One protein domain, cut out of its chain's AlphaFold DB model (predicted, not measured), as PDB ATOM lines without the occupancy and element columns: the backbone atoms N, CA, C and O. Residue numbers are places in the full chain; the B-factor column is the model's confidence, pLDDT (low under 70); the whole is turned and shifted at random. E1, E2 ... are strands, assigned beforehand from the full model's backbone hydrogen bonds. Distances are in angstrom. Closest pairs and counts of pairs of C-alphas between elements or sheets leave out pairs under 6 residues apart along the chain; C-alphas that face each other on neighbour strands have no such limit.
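What this domain is: This is residues 448 to 501 and 512 to 519 of the 845 residues of an uncharacterized protein of Actinobacteria bacterium BACL2 MAG-120507-bin38 (UniProt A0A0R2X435). A strongly twisted three-stranded sheet, E1, E2 and E5, makes one end of a flat domain, and a two-stranded hairpin, E3 and E4, comes alongside its E5 edge without pairing with it. A short last strand, E6, lies near E3, away from E1, E2 and E4, and pairs with no named strand. The printed part has 62 residues with no named helix and six named strands, E1 to E6 in order along the chain, and its class is all strand. The larger sheet has the order E1, E2, E5 and the smaller one is E3 beside E4, both antiparallel. The whole is compact, with a radius of gyration of the C-alphas of 12.1 A, and its outline is flat, with spans of 37 by 28 by 15 A.

How they stand to each other: In the larger sheet E2, residues 457 to 463, is the inner strand, and E1, residues 448 to 454, and E5, residues 495 to 499, are its edge strands. The C-alphas of this sheet lie up to 4.6 A off the best plane through them. E1 and E2 form a hairpin, antiparallel, with an angle of 160 degrees between their directions. N 449 and O 461, at 2.9 A, and N 459 and O 452, also at 2.9 A, are within hydrogen-bond range across this pair. E2 and E5 are antiparallel at 141 degrees. Across them N 458 and O 498 are 2.9 A apart, and N 496 and O 460 are 2.9 A apart, both within hydrogen-bond range. The second hairpin is formed by E3, residues 472 to 478, and E4, residues 484 to 488, antiparallel, with an angle of 160 degrees between their directions. There N 475 and O 488, at 2.9 A, and N 485 and O 477, at 2.8 A, are within hydrogen-bond range. E4 and E5 have 7 pairs of C-alphas within 8 A, the closest being those of Ser 486 and Gln 497 at 5.4 A. E3 and E5 have 4 such pairs, the closest being those of Val 477 and Ile 496 at 7.0 A. E6, residues 516 to 519, is near E3, with 8 pairs of C-alphas within 10 A but no pair within 8 A. Among the pairs that stay apart are E1 and E3, E2 and E4, and E4 and E6.

Where its parts are: E2, from Leu 457 to Lys 463, is 18.7 A from first to last C-alpha. E1 begins at C-alpha 448, at (13.385, -24.766, -30.034), and covers 17.6 A to Ser 454. E5 runs from Ile 495, whose C-alpha is at (15.053, -16.610, -34.507), to Pro 499, 13.4 A on. E3, from Leu 472 to Thr 478, is 17.2 A long, and E4, from Val 484 to Asn 488, is 10.7 A long. E6, from Asn 516 to Ser 519, is 10.4 A long and ends at C-alpha 519, at (22.224, -26.171, -44.296).

The domain as a whole: The two C-alphas farthest apart are those of Ser 455, in the tight link between E1 and E2, and Gly 469, in the short link between E2 and E3, at 36.9 A. The link from E3 to E4 is tight, with 5 residues, and the one from E4 to E5 is short, with 6. Residues 502 to 511 are cut out, and C-alphas 501 and 512 are 28.4 A apart across the cut, which falls in the link from E5 to E6. The mean pLDDT of the printed part is 93.3, and no printed residue is under 70.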
ATOM      1  N   ILE A 448      14.038 -25.996 -29.607       92.31
ATOM      2  CA  ILE A 448      13.385 -24.766 -30.034       92.31
ATOM      3  C   ILE A 448      12.710 -24.036 -28.881       92.31
ATOM      4  O   ILE A 448      12.390 -24.624 -27.853       92.31
ATOM      5  N   ASN A 449      12.460 -22.741 -29.069       94.25
ATOM      6  CA  ASN A 449      11.652 -21.938 -28.161       94.25
ATOM      7  C   ASN A 449      10.724 -21.000 -28.947       94.25
ATOM      8  O   ASN A 449      11.188 -20.158 -29.720       94.25
ATOM      9  N   PHE A 450       9.414 -21.119 -28.735       95.69
ATOM     10  CA  PHE A 450       8.411 -20.273 -29.374       95.69
ATOM     11  C   PHE A 450       8.481 -18.824 -28.873       95.69
ATOM     12  O   PHE A 450       8.333 -18.556 -27.682       95.69
ATOM     13  N   GLN A 451       8.626 -17.873 -29.796       94.69
ATOM     14  CA  GLN A 451       8.770 -16.448 -29.484       94.69
ATOM     15  C   GLN A 451       7.480 -15.663 -29.720       94.69
ATOM     16  O   GLN A 451       6.992 -14.928 -28.851       94.69
ATOM     17  N   SER A 452       6.922 -15.781 -30.924       94.81
ATOM     18  CA  SER A 452       5.750 -15.011 -31.326       94.81
ATOM     19  C   SER A 452       4.915 -15.728 -32.387       94.81
ATOM     20  O   SER A 452       5.358 -16.690 -33.006       94.81
ATOM     21  N   PHE A 453       3.679 -15.268 -32.566       94.19
ATOM     22  CA  PHE A 453       2.718 -15.793 -33.527       94.19
ATOM     23  C   PHE A 453       2.012 -14.651 -34.261       94.19
ATOM     24  O   PHE A 453       1.559 -13.685 -33.638       94.19
ATOM     25  N   SER A 454       1.887 -14.766 -35.581       89.69
ATOM     26  CA  SER A 454       1.248 -13.775 -36.446       89.69
ATOM     27  C   SER A 454       0.538 -14.469 -37.604       89.69
ATOM     28  O   SER A 454       1.196 -14.893 -38.547       89.69
ATOM     29  N   SER A 455      -0.800 -14.496 -37.572       83.12
ATOM     30  CA  SER A 455      -1.650 -15.146 -38.585       83.12
ATOM     31  C   SER A 455      -1.416 -16.658 -38.673       83.12
ATOM     32  O   SER A 455      -2.113 -17.419 -38.020       83.12
ATOM     33  N   ASP A 456      -0.427 -17.073 -39.444       82.69
ATOM     34  CA  ASP A 456      -0.040 -18.441 -39.778       82.69
ATOM     35  C   ASP A 456       1.485 -18.628 -39.693       82.69
ATOM     36  O   ASP A 456       1.991 -19.722 -39.924       82.69
ATOM     37  N   LEU A 457       2.211 -17.575 -39.308       89.69
ATOM     38  CA  LEU A 457       3.650 -17.584 -39.087       89.69
ATOM     39  C   LEU A 457       3.961 -17.652 -37.593       89.69
ATOM     40  O   LEU A 457       3.423 -16.887 -36.781       89.69
ATOM     41  N   VAL A 458       4.875 -18.549 -37.245       93.69
ATOM     42  CA  VAL A 458       5.416 -18.724 -35.900       93.69
ATOM     43  C   VAL A 458       6.882 -18.322 -35.915       93.69
ATOM     44  O   VAL A 458       7.637 -18.732 -36.792       93.69
ATOM     45  N   GLU A 459       7.295 -17.529 -34.934       95.44
ATOM     46  CA  GLU A 459       8.710 -17.289 -34.682       95.44
ATOM     47  C   GLU A 459       9.254 -18.277 -33.667       95.44
ATOM     48  O   GLU A 459       8.713 -18.420 -32.566       95.44
ATOM     49  N   VAL A 460      10.355 -18.912 -34.041       94.94
ATOM     50  CA  VAL A 460      10.995 -19.978 -33.287       94.94
ATOM     51  C   VAL A 460      12.468 -19.626 -33.112       94.94
ATOM     52  O   VAL A 460      13.170 -19.403 -34.094       94.94
ATOM     53  N   ALA A 461      12.935 -19.549 -31.867       95.81
ATOM     54  CA  ALA A 461      14.359 -19.456 -31.561       95.81
ATOM     55  C   ALA A 461      14.974 -20.859 -31.575       95.81
ATOM     56  O   ALA A 461      14.428 -21.764 -30.942       95.81
ATOM     57  N   LEU A 462      16.096 -21.029 -32.268       95.56
ATOM     58  CA  LEU A 462      16.824 -22.296 -32.353       95.56
ATOM     59  C   LEU A 462      17.803 -22.400 -31.185       95.56
ATOM     60  O   LEU A 462      18.829 -21.730 -31.158       95.56
ATOM     61  N   LYS A 463      17.488 -23.204 -30.176       93.56
ATOM     62  CA  LYS A 463      18.302 -23.319 -28.962       93.56
ATOM     63  C   LYS A 463      19.525 -24.190 -29.221       93.56
ATOM     64  O   LYS A 463      19.472 -25.137 -30.000       93.56
ATOM     65  N   ASN A 464      20.636 -23.853 -28.562       91.88
ATOM     66  CA  ASN A 464      21.941 -24.497 -28.772       91.88
ATOM     67  C   ASN A 464      22.449 -24.422 -30.224       91.88
ATOM     68  O   ASN A 464      23.332 -25.183 -30.605       91.88
ATOM     69  N   PHE A 465      21.897 -23.509 -31.026       94.50
ATOM     70  CA  PHE A 465      22.344 -23.244 -32.383       94.50
ATOM     71  C   PHE A 465      23.322 -22.066 -32.341       94.50
ATOM     72  O   PHE A 465      22.934 -20.942 -32.005       94.50
ATOM     73  N   LYS A 466      24.604 -22.325 -32.599       95.25
ATOM     74  CA  LYS A 466      25.680 -21.340 -32.426       95.25
ATOM     75  C   LYS A 466      26.908 -21.703 -33.245       95.25
ATOM     76  O   LYS A 466      27.055 -22.841 -33.667       95.25
ATOM     77  N   ASP A 467      27.794 -20.737 -33.385       95.75
ATOM     78  CA  ASP A 467      29.177 -20.962 -33.775       95.75
ATOM     79  C   ASP A 467      30.095 -20.685 -32.565       95.75
ATOM     80  O   ASP A 467      29.758 -19.840 -31.727       95.75
ATOM     81  N   GLU A 468      31.184 -21.445 -32.415       92.38
ATOM     82  CA  GLU A 468      32.091 -21.331 -31.256       92.38
ATOM     83  C   GLU A 468      33.222 -20.316 -31.472       92.38
ATOM     84  O   GLU A 468      33.806 -19.864 -30.482       92.38
ATOM     85  N   GLY A 469      33.539 -19.947 -32.717       91.56
ATOM     86  CA  GLY A 469      34.623 -19.020 -33.021       91.56
ATOM     87  C   GLY A 469      34.133 -17.599 -33.270       91.56
ATOM     88  O   GLY A 469      34.127 -16.776 -32.348       91.56
ATOM     89  N   VAL A 470      33.793 -17.257 -34.513       92.44
ATOM     90  CA  VAL A 470      33.412 -15.874 -34.886       92.44
ATOM     91  C   VAL A 470      31.939 -15.546 -34.634       92.44
ATOM     92  O   VAL A 470      31.563 -14.370 -34.638       92.44
ATOM     93  N   GLY A 471      31.118 -16.550 -34.338       94.88
ATOM     94  CA  GLY A 471      29.688 -16.404 -34.114       94.88
ATOM     95  C   GLY A 471      28.891 -16.335 -35.417       94.88
ATOM     96  O   GLY A 471      29.417 -16.092 -36.502       94.88
ATOM     97  N   LEU A 472      27.578 -16.534 -35.304       95.12
ATOM     98  CA  LEU A 472      26.674 -16.466 -36.451       95.12
ATOM     99  C   LEU A 472      26.535 -15.025 -36.964       95.12
ATOM    100  O   LEU A 472      26.387 -14.085 -36.186       95.12
ATOM    101  N   CYS A 473      26.501 -14.855 -38.280       92.69
ATOM    102  CA  CYS A 473      26.211 -13.558 -38.899       92.69
ATOM    103  C   CYS A 473      24.956 -13.590 -39.771       92.69
ATOM    104  O   CYS A 473      24.378 -12.541 -40.066       92.69
ATOM    105  N   LEU A 474      24.519 -14.779 -40.186       93.81
ATOM    106  CA  LEU A 474      23.346 -14.930 -41.027       93.81
ATOM    107  C   LEU A 474      22.677 -16.276 -40.781       93.81
ATOM    108  O   LEU A 474      23.270 -17.310 -41.042       93.81
ATOM    109  N   THR A 475      21.409 -16.268 -40.396       96.00
ATOM    110  CA  THR A 475      20.541 -17.447 -40.472       96.00
ATOM    111  C   THR A 475      19.331 -17.105 -41.318       96.00
ATOM    112  O   THR A 475      18.683 -16.080 -41.096       96.00
ATOM    113  N   GLN A 476      19.009 -17.956 -42.282       96.00
ATOM    114  CA  GLN A 476      17.918 -17.723 -43.212       96.00
ATOM    115  C   GLN A 476      17.100 -18.981 -43.478       96.00
ATOM    116  O   GLN A 476      17.605 -20.098 -43.397       96.00
ATOM    117  N   VAL A 477      15.827 -18.769 -43.803       95.00
ATOM    118  CA  VAL A 477      14.925 -19.805 -44.311       95.00
ATOM    119  C   VAL A 477      14.534 -19.428 -45.728       95.00
ATOM    120  O   VAL A 477      14.002 -18.333 -45.942       95.00
ATOM    121  N   THR A 478      14.795 -20.318 -46.676       94.56
ATOM    122  CA  THR A 478      14.624 -20.087 -48.111       94.56
ATOM    123  C   THR A 478      13.628 -21.066 -48.718       94.56
ATOM    124  O   THR A 478      13.451 -22.179 -48.224       94.56
ATOM    125  N   THR A 479      12.940 -20.644 -49.775       92.12
ATOM    126  CA  THR A 479      12.089 -21.529 -50.590       92.12
ATOM    127  C   THR A 479      12.922 -22.378 -51.554       92.12
ATOM    128  O   THR A 479      14.103 -22.073 -51.736       92.12
ATOM    129  N   PRO A 480      12.334 -23.391 -52.230       89.88
ATOM    130  CA  PRO A 480      13.028 -24.122 -53.295       89.88
ATOM    131  C   PRO A 480      13.577 -23.210 -54.397       89.88
ATOM    132  O   PRO A 480      14.621 -23.482 -54.980       89.88
ATOM    133  N   GLU A 481      12.883 -22.103 -54.666       91.00
ATOM    134  CA  GLU A 481      13.256 -21.109 -55.674       91.00
ATOM    135  C   GLU A 481      14.336 -20.129 -55.181       91.00
ATOM    136  O   GLU A 481      14.728 -19.229 -55.915       91.00
ATOM    137  N   GLY A 482      14.812 -20.276 -53.939       92.75
ATOM    138  CA  GLY A 482      15.855 -19.441 -53.341       92.75
ATOM    139  C   GLY A 482      15.378 -18.129 -52.718       92.75
ATOM    140  O   GLY A 482      16.202 -17.348 -52.252       92.75
ATOM    141  N   TRP A 483      14.066 -17.877 -52.651       94.31
ATOM    142  CA  TRP A 483      13.524 -16.684 -51.994       94.31
ATOM    143  C   TRP A 483      13.672 -16.768 -50.468       94.31
ATOM    144  O   TRP A 483      13.226 -17.734 -49.843       94.31
ATOM    145  N   VAL A 484      14.235 -15.733 -49.843       94.75
ATOM    146  CA  VAL A 484      14.451 -15.648 -48.391       94.75
ATOM    147  C   VAL A 484      13.162 -15.214 -47.689       94.75
ATOM    148  O   VAL A 484      12.730 -14.063 -47.760       94.75
ATOM    149  N   ARG A 485      12.545 -16.132 -46.941       89.12
ATOM    150  CA  ARG A 485      11.337 -15.868 -46.134       89.12
ATOM    151  C   ARG A 485      11.646 -15.286 -44.768       89.12
ATOM    152  O   ARG A 485      10.890 -14.472 -44.245       89.12
ATOM    153  N   SER A 486      12.731 -15.759 -44.172       91.94
ATOM    154  CA  SER A 486      13.165 -15.382 -42.835       91.94
ATOM    155  C   SER A 486      14.651 -15.103 -42.874       91.94
ATOM    156  O   SER A 486      15.394 -15.890 -43.448       91.94
ATOM    157  N   ARG A 487      15.076 -14.027 -42.215       94.25
ATOM    158  CA  ARG A 487      16.480 -13.647 -42.055       94.25
ATOM    159  C   ARG A 487      16.721 -13.208 -40.614       94.25
ATOM    160  O   ARG A 487      15.918 -12.470 -40.045       94.25
ATOM    161  N   ASN A 488      17.823 -13.656 -40.033       95.75
ATOM    162  CA  ASN A 488      18.252 -13.347 -38.679       95.75
ATOM    163  C   ASN A 488      19.770 -13.120 -38.650       95.75
ATOM    164  O   ASN A 488      20.493 -13.716 -39.442       95.75
ATOM    165  N   ILE A 489      20.229 -12.251 -37.752       94.69
ATOM    166  CA  ILE A 489      21.637 -11.838 -37.624       94.69
ATOM    167  C   ILE A 489      22.151 -11.968 -36.180       94.69
ATOM    168  O   ILE A 489      23.112 -11.309 -35.793       94.69
ATOM    169  N   LEU A 490      21.458 -12.733 -35.330       95.75
ATOM    170  CA  LEU A 490      21.917 -12.985 -33.966       95.75
ATOM    171  C   LEU A 490      23.123 -13.920 -34.001       95.75
ATOM    172  O   LEU A 490      23.089 -14.931 -34.691       95.75
ATOM    173  N   SER A 491      24.133 -13.630 -33.178       94.38
ATOM    174  CA  SER A 491      25.372 -14.419 -33.103       94.38
ATOM    175  C   SER A 491      25.220 -15.811 -32.498       94.38
ATOM    176  O   SER A 491      26.116 -16.643 -32.615       94.38
ATOM    177  N   LYS A 492      24.080 -16.071 -31.857       95.12
ATOM    178  CA  LYS A 492      23.674 -17.363 -31.310       95.12
ATOM    179  C   LYS A 492      22.163 -17.397 -31.151       95.12
ATOM    180  O   LYS A 492      21.532 -16.355 -30.977       95.12
ATOM    181  N   GLU A 493      21.622 -18.603 -31.129       95.69
ATOM    182  CA  GLU A 493      20.197 -18.887 -30.973       95.69
ATOM    183  C   GLU A 493      19.296 -18.050 -31.898       95.69
ATOM    184  O   GLU A 493      18.431 -17.300 -31.425       95.69
ATOM    185  N   PRO A 494      19.512 -18.130 -33.223       96.81
ATOM    186  CA  PRO A 494      18.795 -17.320 -34.191       96.81
ATOM    187  C   PRO A 494      17.290 -17.588 -34.137       96.81
ATOM    188  O   PRO A 494      16.830 -18.695 -33.845       96.81
ATOM    189  N   ILE A 495      16.515 -16.549 -34.446       96.12
ATOM    190  CA  ILE A 495      15.053 -16.610 -34.507       96.12
ATOM    191  C   ILE A 495      14.632 -16.698 -35.969       96.12
ATOM    192  O   ILE A 495      14.882 -15.767 -36.736       96.12
ATOM    193  N   ILE A 496      13.957 -17.787 -36.330       95.12
ATOM    194  CA  ILE A 496      13.406 -18.014 -37.667       95.12
ATOM    195  C   ILE A 496      11.882 -17.873 -37.679       95.12
ATOM    196  O   ILE A 496      11.218 -18.124 -36.673       95.12
ATOM    197  N   GLN A 497      11.322 -17.482 -38.822       93.00
ATOM    198  CA  GLN A 497       9.883 -17.489 -39.094       93.00
ATOM    199  C   GLN A 497       9.512 -18.719 -39.916       93.00
ATOM    200  O   GLN A 497      10.079 -18.943 -40.985       93.00
ATOM    201  N   VAL A 498       8.545 -19.496 -39.425       90.94
ATOM    202  CA  VAL A 498       8.104 -20.750 -40.044       90.94
ATOM    203  C   VAL A 498       6.572 -20.775 -40.129       90.94
ATOM    204  O   VAL A 498       5.909 -20.468 -39.131       90.94
ATOM    205  N   PRO A 499       5.980 -21.112 -41.290       89.12
ATOM    206  CA  PRO A 499       4.542 -21.347 -41.403       89.12
ATOM    207  C   PRO A 499       4.072 -22.548 -40.573       89.12
ATOM    208  O   PRO A 499       4.812 -23.516 -40.384       89.12
ATOM    209  N   LEU A 500       2.816 -22.520 -40.126       89.44
ATOM    210  CA  LEU A 500       2.166 -23.694 -39.533       89.44
ATOM    211  C   LEU A 500       2.126 -24.857 -40.541       89.44
ATOM    212  O   LEU A 500       1.699 -24.675 -41.677       89.44
ATOM    213  N   ASN A 501       2.479 -26.066 -40.098       89.00
ATOM    214  CA  ASN A 501       2.491 -27.291 -40.916       89.00
ATOM    215  C   ASN A 501       3.290 -27.188 -42.234       89.00
ATOM    216  O   ASN A 501       2.827 -27.653 -43.281       89.00
ATOM    217  N   ASP A 512      28.346 -18.488 -40.191       94.94
ATOM    218  CA  ASP A 512      29.177 -17.654 -39.344       94.94
ATOM    219  C   ASP A 512      29.566 -16.338 -40.057       94.94
ATOM    220  O   ASP A 512      29.124 -16.033 -41.173       94.94
ATOM    221  N   CYS A 513      30.361 -15.512 -39.388       92.31
ATOM    222  CA  CYS A 513      30.812 -14.231 -39.930       92.31
ATOM    223  C   CYS A 513      31.913 -14.323 -40.998       92.31
ATOM    224  O   CYS A 513      32.251 -13.289 -41.575       92.31
ATOM    225  N   LEU A 514      32.431 -15.519 -41.287       93.44
ATOM    226  CA  LEU A 514      33.411 -15.793 -42.344       93.44
ATOM    227  C   LEU A 514      32.835 -16.622 -43.502       93.44
ATOM    228  O   LEU A 514      33.507 -16.834 -44.509       93.44
ATOM    229  N   GLY A 515      31.570 -17.027 -43.397       92.75
ATOM    230  CA  GLY A 515      30.836 -17.747 -44.426       92.75
ATOM    231  C   GLY A 515      30.834 -19.267 -44.278       92.75
ATOM    232  O   GLY A 515      30.214 -19.906 -45.126       92.75
ATOM    233  N   ASN A 516      31.432 -19.846 -43.230       94.69
ATOM    234  CA  ASN A 516      31.281 -21.276 -42.949       94.69
ATOM    235  C   ASN A 516      29.843 -21.516 -42.477       94.69
ATOM    236  O   ASN A 516      29.326 -20.787 -41.620       94.69
ATOM    237  N   GLY A 517      29.157 -22.512 -43.031       95.06
ATOM    238  CA  GLY A 517      27.728 -22.669 -42.797       95.06
ATOM    239  C   GLY A 517      27.210 -24.093 -42.709       95.06
ATOM    240  O   GLY A 517      27.817 -25.061 -43.152       95.06
ATOM    241  N   VAL A 518      26.027 -24.212 -42.124       96.00
ATOM    242  CA  VAL A 518      25.252 -25.451 -42.072       96.00
ATOM    243  C   VAL A 518      23.911 -25.224 -42.755       96.00
ATOM    244  O   VAL A 518      23.238 -24.220 -42.498       96.00
ATOM    245  N   SER A 519      23.524 -26.152 -43.627       95.00
ATOM    246  CA  SER A 519      22.224 -26.171 -44.296       95.00
ATOM    247  C   SER A 519      21.455 -27.437 -43.936       95.00
ATOM    248  O   SER A 519      22.053 -28.477 -43.677       95.00
TER     249      SER A 519